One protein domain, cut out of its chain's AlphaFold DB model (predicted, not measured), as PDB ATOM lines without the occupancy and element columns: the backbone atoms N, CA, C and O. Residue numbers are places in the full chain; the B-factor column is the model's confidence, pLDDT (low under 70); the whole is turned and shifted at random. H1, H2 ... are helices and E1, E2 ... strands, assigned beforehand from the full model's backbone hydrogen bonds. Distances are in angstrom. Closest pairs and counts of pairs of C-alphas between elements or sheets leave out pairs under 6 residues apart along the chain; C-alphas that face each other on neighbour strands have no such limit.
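AT A GLANCE: This is residues 6 to 77 of the 77 residues of an uncharacterized protein of Gramella fulva (UniProt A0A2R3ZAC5). A long two-stranded hairpin, E1 and E2, makes one end of an open, flat model, and helix H1 lies at the other end. Helices H2 and H3 are set out to opposite sides, and the long link between them, residues 56 to 67, runs through the middle; no helix touches another. H3 sticks out within residues 64 to 77, as does the hairpin's tip, residues 35 to 40. The printed part has 72 residues, with three named helices and two named strands in the order H1 E1 E2 H2 H3; the sheet, E1 - E2, is antiparallel and the class is mixed, helices and strands. The whole is loose, with a radius of gyration of the C-alphas of 14.7 A and spans of 43 by 38 by 19 A.

IN THESE COORDINATES: E1 is residues 30 to 36, 17.5 A long from first to last C-alpha, and E2 is residues 39 to 44, 16.3 A long. H1, residues 6 to 19, measures 19.7 A and begins with C-alpha 6 at (22.509, -26.903, 19.859). H2 is residues 48 to 55, 11.0 A long. H3, residues 68 to 75, measures 10.5 A and ends with C-alpha 75 at (22.188, -41.775, 27.317).

HOW THE PARTS SIT: E1 and E2 form a hairpin, antiparallel at 162 degrees between their directions. C-alphas 33 and 42 face each other at 4.5 A. N 34 and O 41, at 2.9 A, and N 41 and O 34, at 2.8 A, are within hydrogen-bond range. H1 is apart from E2, H2 and H3. H2 is apart from E1 and H3, and H3 is apart from both strands. In H1, H2 and H3 every O i to N i+4 pair is within hydrogen-bond range.

THE WHOLE: The two C-alphas farthest apart, those of Asn 19 and Lys 37, are 44.2 A apart. The printed part has no cut and ends at the chain's last residue, 77. The link from H2 to H3, 12 residues, is long; those from E1 to E2 and E2 to H2 are tight. The mean pLDDT of the printed part is 92.2, and residue 77 is under 70.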
ATOM      1  N   PHE A   6      22.455 -25.437  19.872       94.06
ATOM      2  CA  PHE A   6      22.509 -26.903  19.859       94.06
ATOM      3  C   PHE A   6      22.134 -27.543  18.518       94.06
ATOM      4  O   PHE A   6      22.595 -28.638  18.249       94.06
ATOM      5  N   GLN A   7      21.342 -26.879  17.667       95.81
ATOM      6  CA  GLN A   7      21.100 -27.379  16.306       95.81
ATOM      7  C   GLN A   7      22.345 -27.225  15.436       95.81
ATOM      8  O   GLN A   7      22.643 -28.108  14.651       95.81
ATOM      9  N   ILE A   8      23.081 -26.123  15.595       95.25
ATOM     10  CA  ILE A   8      24.336 -25.903  14.867       95.25
ATOM     11  C   ILE A   8      25.385 -26.930  15.314       95.25
ATOM     12  O   ILE A   8      26.015 -27.557  14.473       95.25
ATOM     13  N   LEU A   9      25.534 -27.136  16.627       94.38
ATOM     14  CA  LEU A   9      26.475 -28.123  17.173       94.38
ATOM     15  C   LEU A   9      26.124 -29.559  16.757       94.38
ATOM     16  O   LEU A   9      27.024 -30.333  16.453       94.38
ATOM     17  N   ASP A  10      24.835 -29.906  16.719       94.94
ATOM     18  CA  ASP A  10      24.365 -31.216  16.254       94.94
ATOM     19  C   ASP A  10      24.678 -31.437  14.766       94.94
ATOM     20  O   ASP A  10      25.247 -32.462  14.409       94.94
ATOM     21  N   GLU A  11      24.419 -30.445  13.907       96.62
ATOM     22  CA  GLU A  11      24.781 -30.506  12.484       96.62
ATOM     23  C   GLU A  11      26.297 -30.668  12.272       96.62
ATOM     24  O   GLU A  11      26.717 -31.454  11.424       96.62
ATOM     25  N   MET A  12      27.130 -29.959  13.043       96.00
ATOM     26  CA  MET A  12      28.591 -30.100  12.968       96.00
ATOM     27  C   MET A  12      29.051 -31.498  13.409       96.00
ATOM     28  O   MET A  12      29.892 -32.101  12.750       96.00
ATOM     29  N   ASN A  13      28.470 -32.038  14.484       95.25
ATOM     30  CA  ASN A  13      28.794 -33.374  14.989       95.25
ATOM     31  C   ASN A  13      28.352 -34.495  14.023       95.25
ATOM     32  O   ASN A  13      29.051 -35.494  13.838       95.25
ATOM     33  N   GLN A  14      27.199 -34.323  13.368       96.56
ATOM     34  CA  GLN A  14      26.755 -35.212  12.290       96.56
ATOM     35  C   GLN A  14      27.738 -35.170  11.114       96.56
ATOM     36  O   GLN A  14      28.169 -36.219  10.638       96.56
ATOM     37  N   TYR A  15      28.166 -33.971  10.708       97.19
ATOM     38  CA  TYR A  15      29.152 -33.803   9.640       97.19
ATOM     39  C   TYR A  15      30.496 -34.471   9.970       97.19
ATOM     40  O   TYR A  15      31.063 -35.141   9.105       97.19
ATOM     41  N   ASP A  16      30.970 -34.351  11.215       95.19
ATOM     42  CA  ASP A  16      32.174 -35.038  11.705       95.19
ATOM     43  C   ASP A  16      32.073 -36.555  11.553       95.19
ATOM     44  O   ASP A  16      33.001 -37.195  11.055       95.19
ATOM     45  N   THR A  17      30.918 -37.122  11.900       94.06
ATOM     46  CA  THR A  17      30.659 -38.563  11.779       94.06
ATOM     47  C   THR A  17      30.670 -39.030  10.321       94.06
ATOM     48  O   THR A  17      31.183 -40.105  10.017       94.06
ATOM     49  N   GLU A  18      30.121 -38.229   9.409       96.38
ATOM     50  CA  GLU A  18      30.014 -38.571   7.986       96.38
ATOM     51  C   GLU A  18      31.332 -38.392   7.218       96.38
ATOM     52  O   GLU A  18      31.610 -39.148   6.285       96.38
ATOM     53  N   ASN A  19      32.141 -37.398   7.594       96.31
ATOM     54  CA  ASN A  19      33.291 -36.946   6.803       96.31
ATOM     55  C   ASN A  19      34.644 -37.169   7.497       96.31
ATOM     56  O   ASN A  19      35.684 -36.881   6.904       96.31
ATOM     57  N   GLY A  20      34.655 -37.677   8.733       91.12
ATOM     58  CA  GLY A  20      35.880 -37.877   9.511       91.12
ATOM     59  C   GLY A  20      36.568 -36.565   9.897       91.12
ATOM     60  O   GLY A  20      37.795 -36.521   9.998       91.12
ATOM     61  N   THR A  21      35.796 -35.489  10.055       92.38
ATOM     62  CA  THR A  21      36.287 -34.188  10.529       92.38
ATOM     63  C   THR A  21      36.204 -34.081  12.056       92.38
ATOM     64  O   THR A  21      35.790 -35.021  12.732       92.38
ATOM     65  N   GLN A  22      36.656 -32.950  12.609       89.06
ATOM     66  CA  GLN A  22      36.657 -32.681  14.053       89.06
ATOM     67  C   GLN A  22      36.208 -31.236  14.344       89.06
ATOM     68  O   GLN A  22      36.896 -30.457  15.003       89.06
ATOM     69  N   LEU A  23      35.065 -30.850  13.779       92.19
ATOM     70  CA  LEU A  23      34.434 -29.541  13.933       92.19
ATOM     71  C   LEU A  23      33.926 -29.307  15.362       92.19
ATOM     72  O   LEU A  23      33.919 -28.165  15.826       92.19
ATOM     73  N   VAL A  24      33.504 -30.362  16.063       92.12
ATOM     74  CA  VAL A  24      33.108 -30.309  17.476       92.12
ATOM     75  C   VAL A  24      34.008 -31.222  18.297       92.12
ATOM     76  O   VAL A  24      34.260 -32.371  17.956       92.12
ATOM     77  N   SER A  25      34.484 -30.713  19.431       88.00
ATOM     78  CA  SER A  25      35.226 -31.492  20.419       88.00
ATOM     79  C   SER A  25      34.647 -31.245  21.805       88.00
ATOM     80  O   SER A  25      34.385 -30.105  22.189       88.00
ATOM     81  N   ILE A  26      34.439 -32.320  22.565       87.62
ATOM     82  CA  ILE A  26      33.937 -32.258  23.940       87.62
ATOM     83  C   ILE A  26      35.106 -32.533  24.874       87.62
ATOM     84  O   ILE A  26      35.695 -33.609  24.819       87.62
ATOM     85  N   SER A  27      35.406 -31.592  25.772       85.88
ATOM     86  CA  SER A  27      36.343 -31.856  26.860       85.88
ATOM     87  C   SER A  27      35.608 -32.119  28.179       85.88
ATOM     88  O   SER A  27      35.034 -31.189  28.755       85.88
ATOM     89  N   PRO A  28      35.633 -33.356  28.706       81.50
ATOM     90  CA  PRO A  28      34.966 -33.699  29.961       81.50
ATOM     91  C   PRO A  28      35.810 -33.371  31.207       81.50
ATOM     92  O   PRO A  28      35.378 -33.625  32.334       81.50
ATOM     93  N   HIS A  29      37.024 -32.839  31.041       89.00
ATOM     94  CA  HIS A  29      38.002 -32.724  32.122       89.00
ATOM     95  C   HIS A  29      37.777 -31.484  32.990       89.00
ATOM     96  O   HIS A  29      38.346 -30.422  32.750       89.00
ATOM     97  N   PHE A  30      36.970 -31.624  34.039       92.50
ATOM     98  CA  PHE A  30      36.857 -30.598  35.074       92.50
ATOM     99  C   PHE A  30      38.156 -30.482  35.883       92.50
ATOM    100  O   PHE A  30      38.626 -31.470  36.444       92.50
ATOM    101  N   VAL A  31      38.717 -29.271  35.962       94.56
ATOM    102  CA  VAL A  31      39.956 -28.988  36.709       94.56
ATOM    103  C   VAL A  31      39.642 -28.303  38.033       94.56
ATOM    104  O   VAL A  31      40.108 -28.735  39.085       94.56
ATOM    105  N   SER A  32      38.864 -27.219  38.000       96.62
ATOM    106  CA  SER A  32      38.518 -26.464  39.204       96.62
ATOM    107  C   SER A  32      37.270 -25.605  39.014       96.62
ATOM    108  O   SER A  32      36.855 -25.300  37.897       96.62
ATOM    109  N   GLY A  33      36.671 -25.193  40.130       96.25
ATOM    110  CA  GLY A  33      35.533 -24.284  40.148       96.25
ATOM    111  C   GLY A  33      35.623 -23.347  41.343       96.25
ATOM    112  O   GLY A  33      35.871 -23.790  42.462       96.25
ATOM    113  N   VAL A  34      35.428 -22.051  41.112       97.31
ATOM    114  CA  VAL A  34      35.494 -21.021  42.155       97.31
ATOM    115  C   VAL A  34      34.220 -20.190  42.130       97.31
ATOM    116  O   VAL A  34      33.812 -19.684  41.084       97.31
ATOM    117  N   LYS A  35      33.583 -20.016  43.292       97.31
ATOM    118  CA  LYS A  35      32.432 -19.117  43.433       97.31
ATOM    119  C   LYS A  35      32.899 -17.665  43.360       97.31
ATOM    120  O   LYS A  35      33.831 -17.271  44.056       97.31
ATOM    121  N   THR A  36      32.212 -16.855  42.569       95.31
ATOM    122  CA  THR A  36      32.453 -15.414  42.464       95.31
ATOM    123  C   THR A  36      31.234 -14.645  42.969       95.31
ATOM    124  O   THR A  36      30.166 -15.213  43.201       95.31
ATOM    125  N   LYS A  37      31.359 -13.322  43.129       94.06
ATOM    126  CA  LYS A  37      30.206 -12.468  43.464       94.06
ATOM    127  C   LYS A  37      29.118 -12.481  42.379       94.06
ATOM    128  O   LYS A  37      27.975 -12.174  42.687       94.06
ATOM    129  N   GLN A  38      29.469 -12.822  41.137       92.75
ATOM    130  CA  GLN A  38      28.576 -12.798  39.971       92.75
ATOM    131  C   GLN A  38      28.137 -14.200  39.513       92.75
ATOM    132  O   GLN A  38      27.394 -14.312  38.544       92.75
ATOM    133  N   GLY A  39      28.581 -15.269  40.181       92.69
ATOM    134  CA  GLY A  39      28.275 -16.644  39.784       92.69
ATOM    135  C   GLY A  39      29.424 -17.596  40.099       92.69
ATOM    136  O   GLY A  39      29.835 -17.722  41.254       92.69
ATOM    137  N   ALA A  40      29.946 -18.267  39.073       94.88
ATOM    138  CA  ALA A  40      31.053 -19.211  39.190       94.88
ATOM    139  C   ALA A  40      32.055 -19.043  38.040       94.88
ATOM    140  O   ALA A  40      31.671 -18.744  36.913       94.88
ATOM    141  N   HIS A  41      33.333 -19.252  38.340       95.12
ATOM    142  CA  HIS A  41      34.400 -19.451  37.366       95.12
ATOM    143  C   HIS A  41      34.681 -20.951  37.304       95.12
ATOM    144  O   HIS A  41      35.006 -21.547  38.330       95.12
ATOM    145  N   ILE A  42      34.549 -21.554  36.124       94.50
ATOM    146  CA  ILE A  42      34.807 -22.979  35.897       94.50
ATOM    147  C   ILE A  42      36.033 -23.118  34.999       94.50
ATOM    148  O   ILE A  42      36.080 -22.511  33.932       94.50
ATOM    149  N   THR A  43      36.997 -23.926  35.429       93.75
ATOM    150  CA  THR A  43      38.194 -24.270  34.657       93.75
ATOM    151  C   THR A  43      38.058 -25.696  34.151       93.75
ATOM    152  O   THR A  43      37.934 -26.636  34.943       93.75
ATOM    153  N   MET A  44      38.116 -25.851  32.832       93.00
ATOM    154  CA  MET A  44      38.137 -27.143  32.151       93.00
ATOM    155  C   MET A  44      39.504 -27.327  31.493       93.00
ATOM    156  O   MET A  44      40.044 -26.384  30.918       93.00
ATOM    157  N   GLY A  45      40.065 -28.528  31.581       91.75
ATOM    158  CA  GLY A  45      41.218 -28.922  30.777       91.75
ATOM    159  C   GLY A  45      40.769 -29.210  29.350       91.75
ATOM    160  O   GLY A  45      39.604 -29.521  29.132       91.75
ATOM    161  N   THR A  46      41.661 -29.109  28.375       89.62
ATOM    162  CA  THR A  46      41.434 -29.532  26.983       89.62
ATOM    163  C   THR A  46      42.777 -29.932  26.370       89.62
ATOM    164  O   THR A  46      43.814 -29.774  27.020       89.62
ATOM    165  N   GLU A  47      42.766 -30.485  25.161       89.38
ATOM    166  CA  GLU A  47      43.990 -30.828  24.439       89.38
ATOM    167  C   GLU A  47      44.783 -29.568  24.054       89.38
ATOM    168  O   GLU A  47      44.216 -28.505  23.802       89.38
ATOM    169  N   GLU A  48      46.112 -29.679  23.993       89.06
ATOM    170  CA  GLU A  48      47.000 -28.551  23.668       89.06
ATOM    171  C   GLU A  48      46.720 -27.962  22.273       89.06
ATOM    172  O   GLU A  48      46.776 -26.748  22.080       89.06
ATOM    173  N   SER A  49      46.333 -28.809  21.316       89.62
ATOM    174  CA  SER A  49      45.893 -28.408  19.974       89.62
ATOM    175  C   SER A  49      44.745 -27.393  20.018       89.62
ATOM    176  O   SER A  49      44.793 -26.377  19.323       89.62
ATOM    177  N   ALA A  50      43.762 -27.602  20.897       90.44
ATOM    178  CA  ALA A  50      42.621 -26.705  21.042       90.44
ATOM    179  C   ALA A  50      43.037 -25.319  21.558       90.44
ATOM    180  O   ALA A  50      42.478 -24.312  21.128       90.44
ATOM    181  N   LEU A  51      44.047 -25.236  22.434       90.88
ATOM    182  CA  LEU A  51      44.576 -23.947  22.892       90.88
ATOM    183  C   LEU A  51      45.156 -23.143  21.721       90.88
ATOM    184  O   LEU A  51      44.880 -21.948  21.601       90.88
ATOM    185  N   HIS A  52      45.918 -23.796  20.840       92.81
ATOM    186  CA  HIS A  52      46.447 -23.151  19.641       92.81
ATOM    187  C   HIS A  52      45.335 -22.651  18.715       92.81
ATOM    188  O   HIS A  52      45.432 -21.532  18.209       92.81
ATOM    189  N   ASP A  53      44.276 -23.429  18.504       93.56
ATOM    190  CA  ASP A  53      43.169 -23.021  17.636       93.56
ATOM    191  C   ASP A  53      42.350 -21.864  18.225       93.56
ATOM    192  O   ASP A  53      42.008 -20.934  17.492       93.56
ATOM    193  N   ILE A  54      42.126 -21.843  19.543       92.56
ATOM    194  CA  ILE A  54      41.466 -20.722  20.236       92.56
ATOM    195  C   ILE A  54      42.298 -19.442  20.108       92.56
ATOM    196  O   ILE A  54      41.771 -18.384  19.772       92.56
ATOM    197  N   MET A  55      43.610 -19.522  20.352       93.50
ATOM    198  CA  MET A  55      44.499 -18.356  20.272       93.50
ATOM    199  C   MET A  55      44.594 -17.767  18.858       93.50
ATOM    200  O   MET A  55      44.922 -16.590  18.714       93.50
ATOM    201  N   ASN A  56      44.310 -18.570  17.831       96.06
ATOM    202  CA  ASN A  56      44.306 -18.154  16.430       96.06
ATOM    203  C   ASN A  56      42.895 -17.875  15.879       96.06
ATOM    204  O   ASN A  56      42.747 -17.784  14.661       96.06
ATOM    205  N   ASP A  57      41.876 -17.759  16.740       92.88
ATOM    206  CA  ASP A  57      40.475 -17.489  16.361       92.88
ATOM    207  C   ASP A  57      39.893 -18.520  15.368       92.88
ATOM    208  O   ASP A  57      39.050 -18.216  14.526       92.88
ATOM    209  N   LYS A  58      40.377 -19.767  15.439       93.44
ATOM    210  CA  LYS A  58      39.912 -20.878  14.593       93.44
ATOM    211  C   LYS A  58      38.802 -21.691  15.242       93.44
ATOM    212  O   LYS A  58      38.020 -22.323  14.537       93.44
ATOM    213  N   CYS A  59      38.728 -21.688  16.568       91.38
ATOM    214  CA  CYS A  59      37.635 -22.304  17.306       91.38
ATOM    215  C   CYS A  59      37.287 -21.486  18.556       91.38
ATOM    216  O   CYS A  59      38.060 -20.647  19.017       91.38
ATOM    217  N   MET A  60      36.099 -21.733  19.106       92.00
ATOM    218  CA  MET A  60      35.608 -21.082  20.318       92.00
ATOM    219  C   MET A  60      35.305 -22.114  21.401       92.00
ATOM    220  O   MET A  60      34.726 -23.164  21.130       92.00
ATOM    221  N   ALA A  61      35.652 -21.796  22.648       91.44
ATOM    222  CA  ALA A  61      35.294 -22.614  23.799       91.44
ATOM    223  C   ALA A  61      33.875 -22.284  24.286       91.44
ATOM    224  O   ALA A  61      33.516 -21.117  24.443       91.44
ATOM    225  N   VAL A  62      33.079 -23.317  24.575       91.00
ATOM    226  CA  VAL A  62      31.711 -23.175  25.093       91.00
ATOM    227  C   VAL A  62      31.557 -23.994  26.367       91.00
ATOM    228  O   VAL A  62      31.742 -25.208  26.359       91.00
ATOM    229  N   LEU A  63      31.177 -23.338  27.465       90.25
ATOM    230  CA  LEU A  63      30.771 -24.023  28.690       90.25
ATOM    231  C   LEU A  63      29.276 -24.347  28.620       90.25
ATOM    232  O   LEU A  63      28.445 -23.443  28.546       90.25
ATOM    233  N   VAL A  64      28.940 -25.634  28.691       90.69
ATOM    234  CA  VAL A  64      27.555 -26.113  28.709       90.69
ATOM    235  C   VAL A  64      27.247 -26.730  30.072       90.69
ATOM    236  O   VAL A  64      27.930 -27.650  30.513       90.69
ATOM    237  N   LEU A  65      26.207 -26.224  30.736       90.25
ATOM    238  CA  LEU A  65      25.695 -26.772  31.991       90.25
ATOM    239  C   LEU A  65      24.398 -27.529  31.710       90.25
ATOM    240  O   LEU A  65      23.456 -26.959  31.161       90.25
ATOM    241  N   ILE A  66      24.357 -28.802  32.091       91.81
ATOM    242  CA  ILE A  66      23.197 -29.679  31.912       91.81
ATOM    243  C   ILE A  66      22.806 -30.331  33.235       91.81
ATOM    244  O   ILE A  66      23.631 -30.484  34.138       91.81
ATOM    245  N   ASP A  67      21.550 -30.758  33.323       96.00
ATOM    246  CA  ASP A  67      21.109 -31.665  34.375       96.00
ATOM    247  C   ASP A  67      21.758 -33.040  34.160       96.00
ATOM    248  O   ASP A  67      21.503 -33.728  33.168       96.00
ATOM    249  N   LYS A  68      22.640 -33.421  35.090       92.12
ATOM    250  CA  LYS A  68      23.408 -34.664  35.008       92.12
ATOM    251  C   LYS A  68      22.519 -35.901  35.122       92.12
ATOM    252  O   LYS A  68      22.777 -36.887  34.434       92.12
ATOM    253  N   GLU A  69      21.507 -35.870  35.987       96.19
ATOM    254  CA  GLU A  69      20.624 -37.019  36.188       96.19
ATOM    255  C   GLU A  69      19.777 -37.264  34.942       96.19
ATOM    256  O   GLU A  69      19.631 -38.403  34.500       96.19
ATOM    257  N   GLU A  70      19.249 -36.197  34.346       96.56
ATOM    258  CA  GLU A  70      18.455 -36.285  33.125       96.56
ATOM    259  C   GLU A  70      19.296 -36.722  31.920       96.56
ATOM    260  O   GLU A  70      18.855 -37.565  31.138       96.56
ATOM    261  N   TYR A  71      20.526 -36.217  31.792       92.62
ATOM    262  CA  TYR A  71      21.454 -36.662  30.751       92.62
ATOM    263  C   TYR A  71      21.712 -38.174  30.834       92.62
ATOM    264  O   TYR A  71      21.537 -38.892  29.852       92.62
ATOM    265  N   GLN A  72      22.042 -38.679  32.026       94.69
ATOM    266  CA  GLN A  72      22.339 -40.100  32.241       94.69
ATOM    267  C   GLN A  72      21.138 -41.021  31.997       94.69
ATOM    268  O   GLN A  72      21.321 -42.190  31.657       94.69
ATOM    269  N   LYS A  73      19.906 -40.530  32.183       96.12
ATOM    270  CA  LYS A  73      18.694 -41.277  31.813       96.12
ATOM    271  C   LYS A  73      18.565 -41.406  30.298       96.12
ATOM    272  O   LYS A  73      18.197 -42.473  29.823       96.12
ATOM    273  N   ARG A  74      18.866 -40.335  29.559       93.81
ATOM    274  CA  ARG A  74      18.729 -40.274  28.096       93.81
ATOM    275  C   ARG A  74      19.837 -41.007  27.351       93.81
ATOM    276  O   ARG A  74      19.560 -41.563  26.303       93.81
ATOM    277  N   GLU A  75      21.050 -41.040  27.894       88.44
ATOM    278  CA  GLU A  75      22.188 -41.775  27.317       88.44
ATOM    279  C   GLU A  75      21.964 -43.298  27.274       88.44
ATOM    280  O   GLU A  75      22.554 -43.994  26.458       88.44
ATOM    281  N   LYS A  76      21.115 -43.830  28.162       76.31
ATOM    282  CA  LYS A  76      20.835 -45.270  28.279       76.31
ATOM    283  C   LYS A  76      19.646 -45.751  27.438       76.31
ATOM    284  O   LYS A  76      19.299 -46.929  27.542       76.31
ATOM    285  N   LEU A  77      18.992 -44.854  26.702       54.72
ATOM    286  CA  LEU A  77      17.871 -45.153  25.803       54.72
ATOM    287  C   LEU A  77      18.384 -45.424  24.389       54.72
ATOM    288  O   LEU A  77      17.816 -46.338  23.755       54.72
TER     289      LEU A  77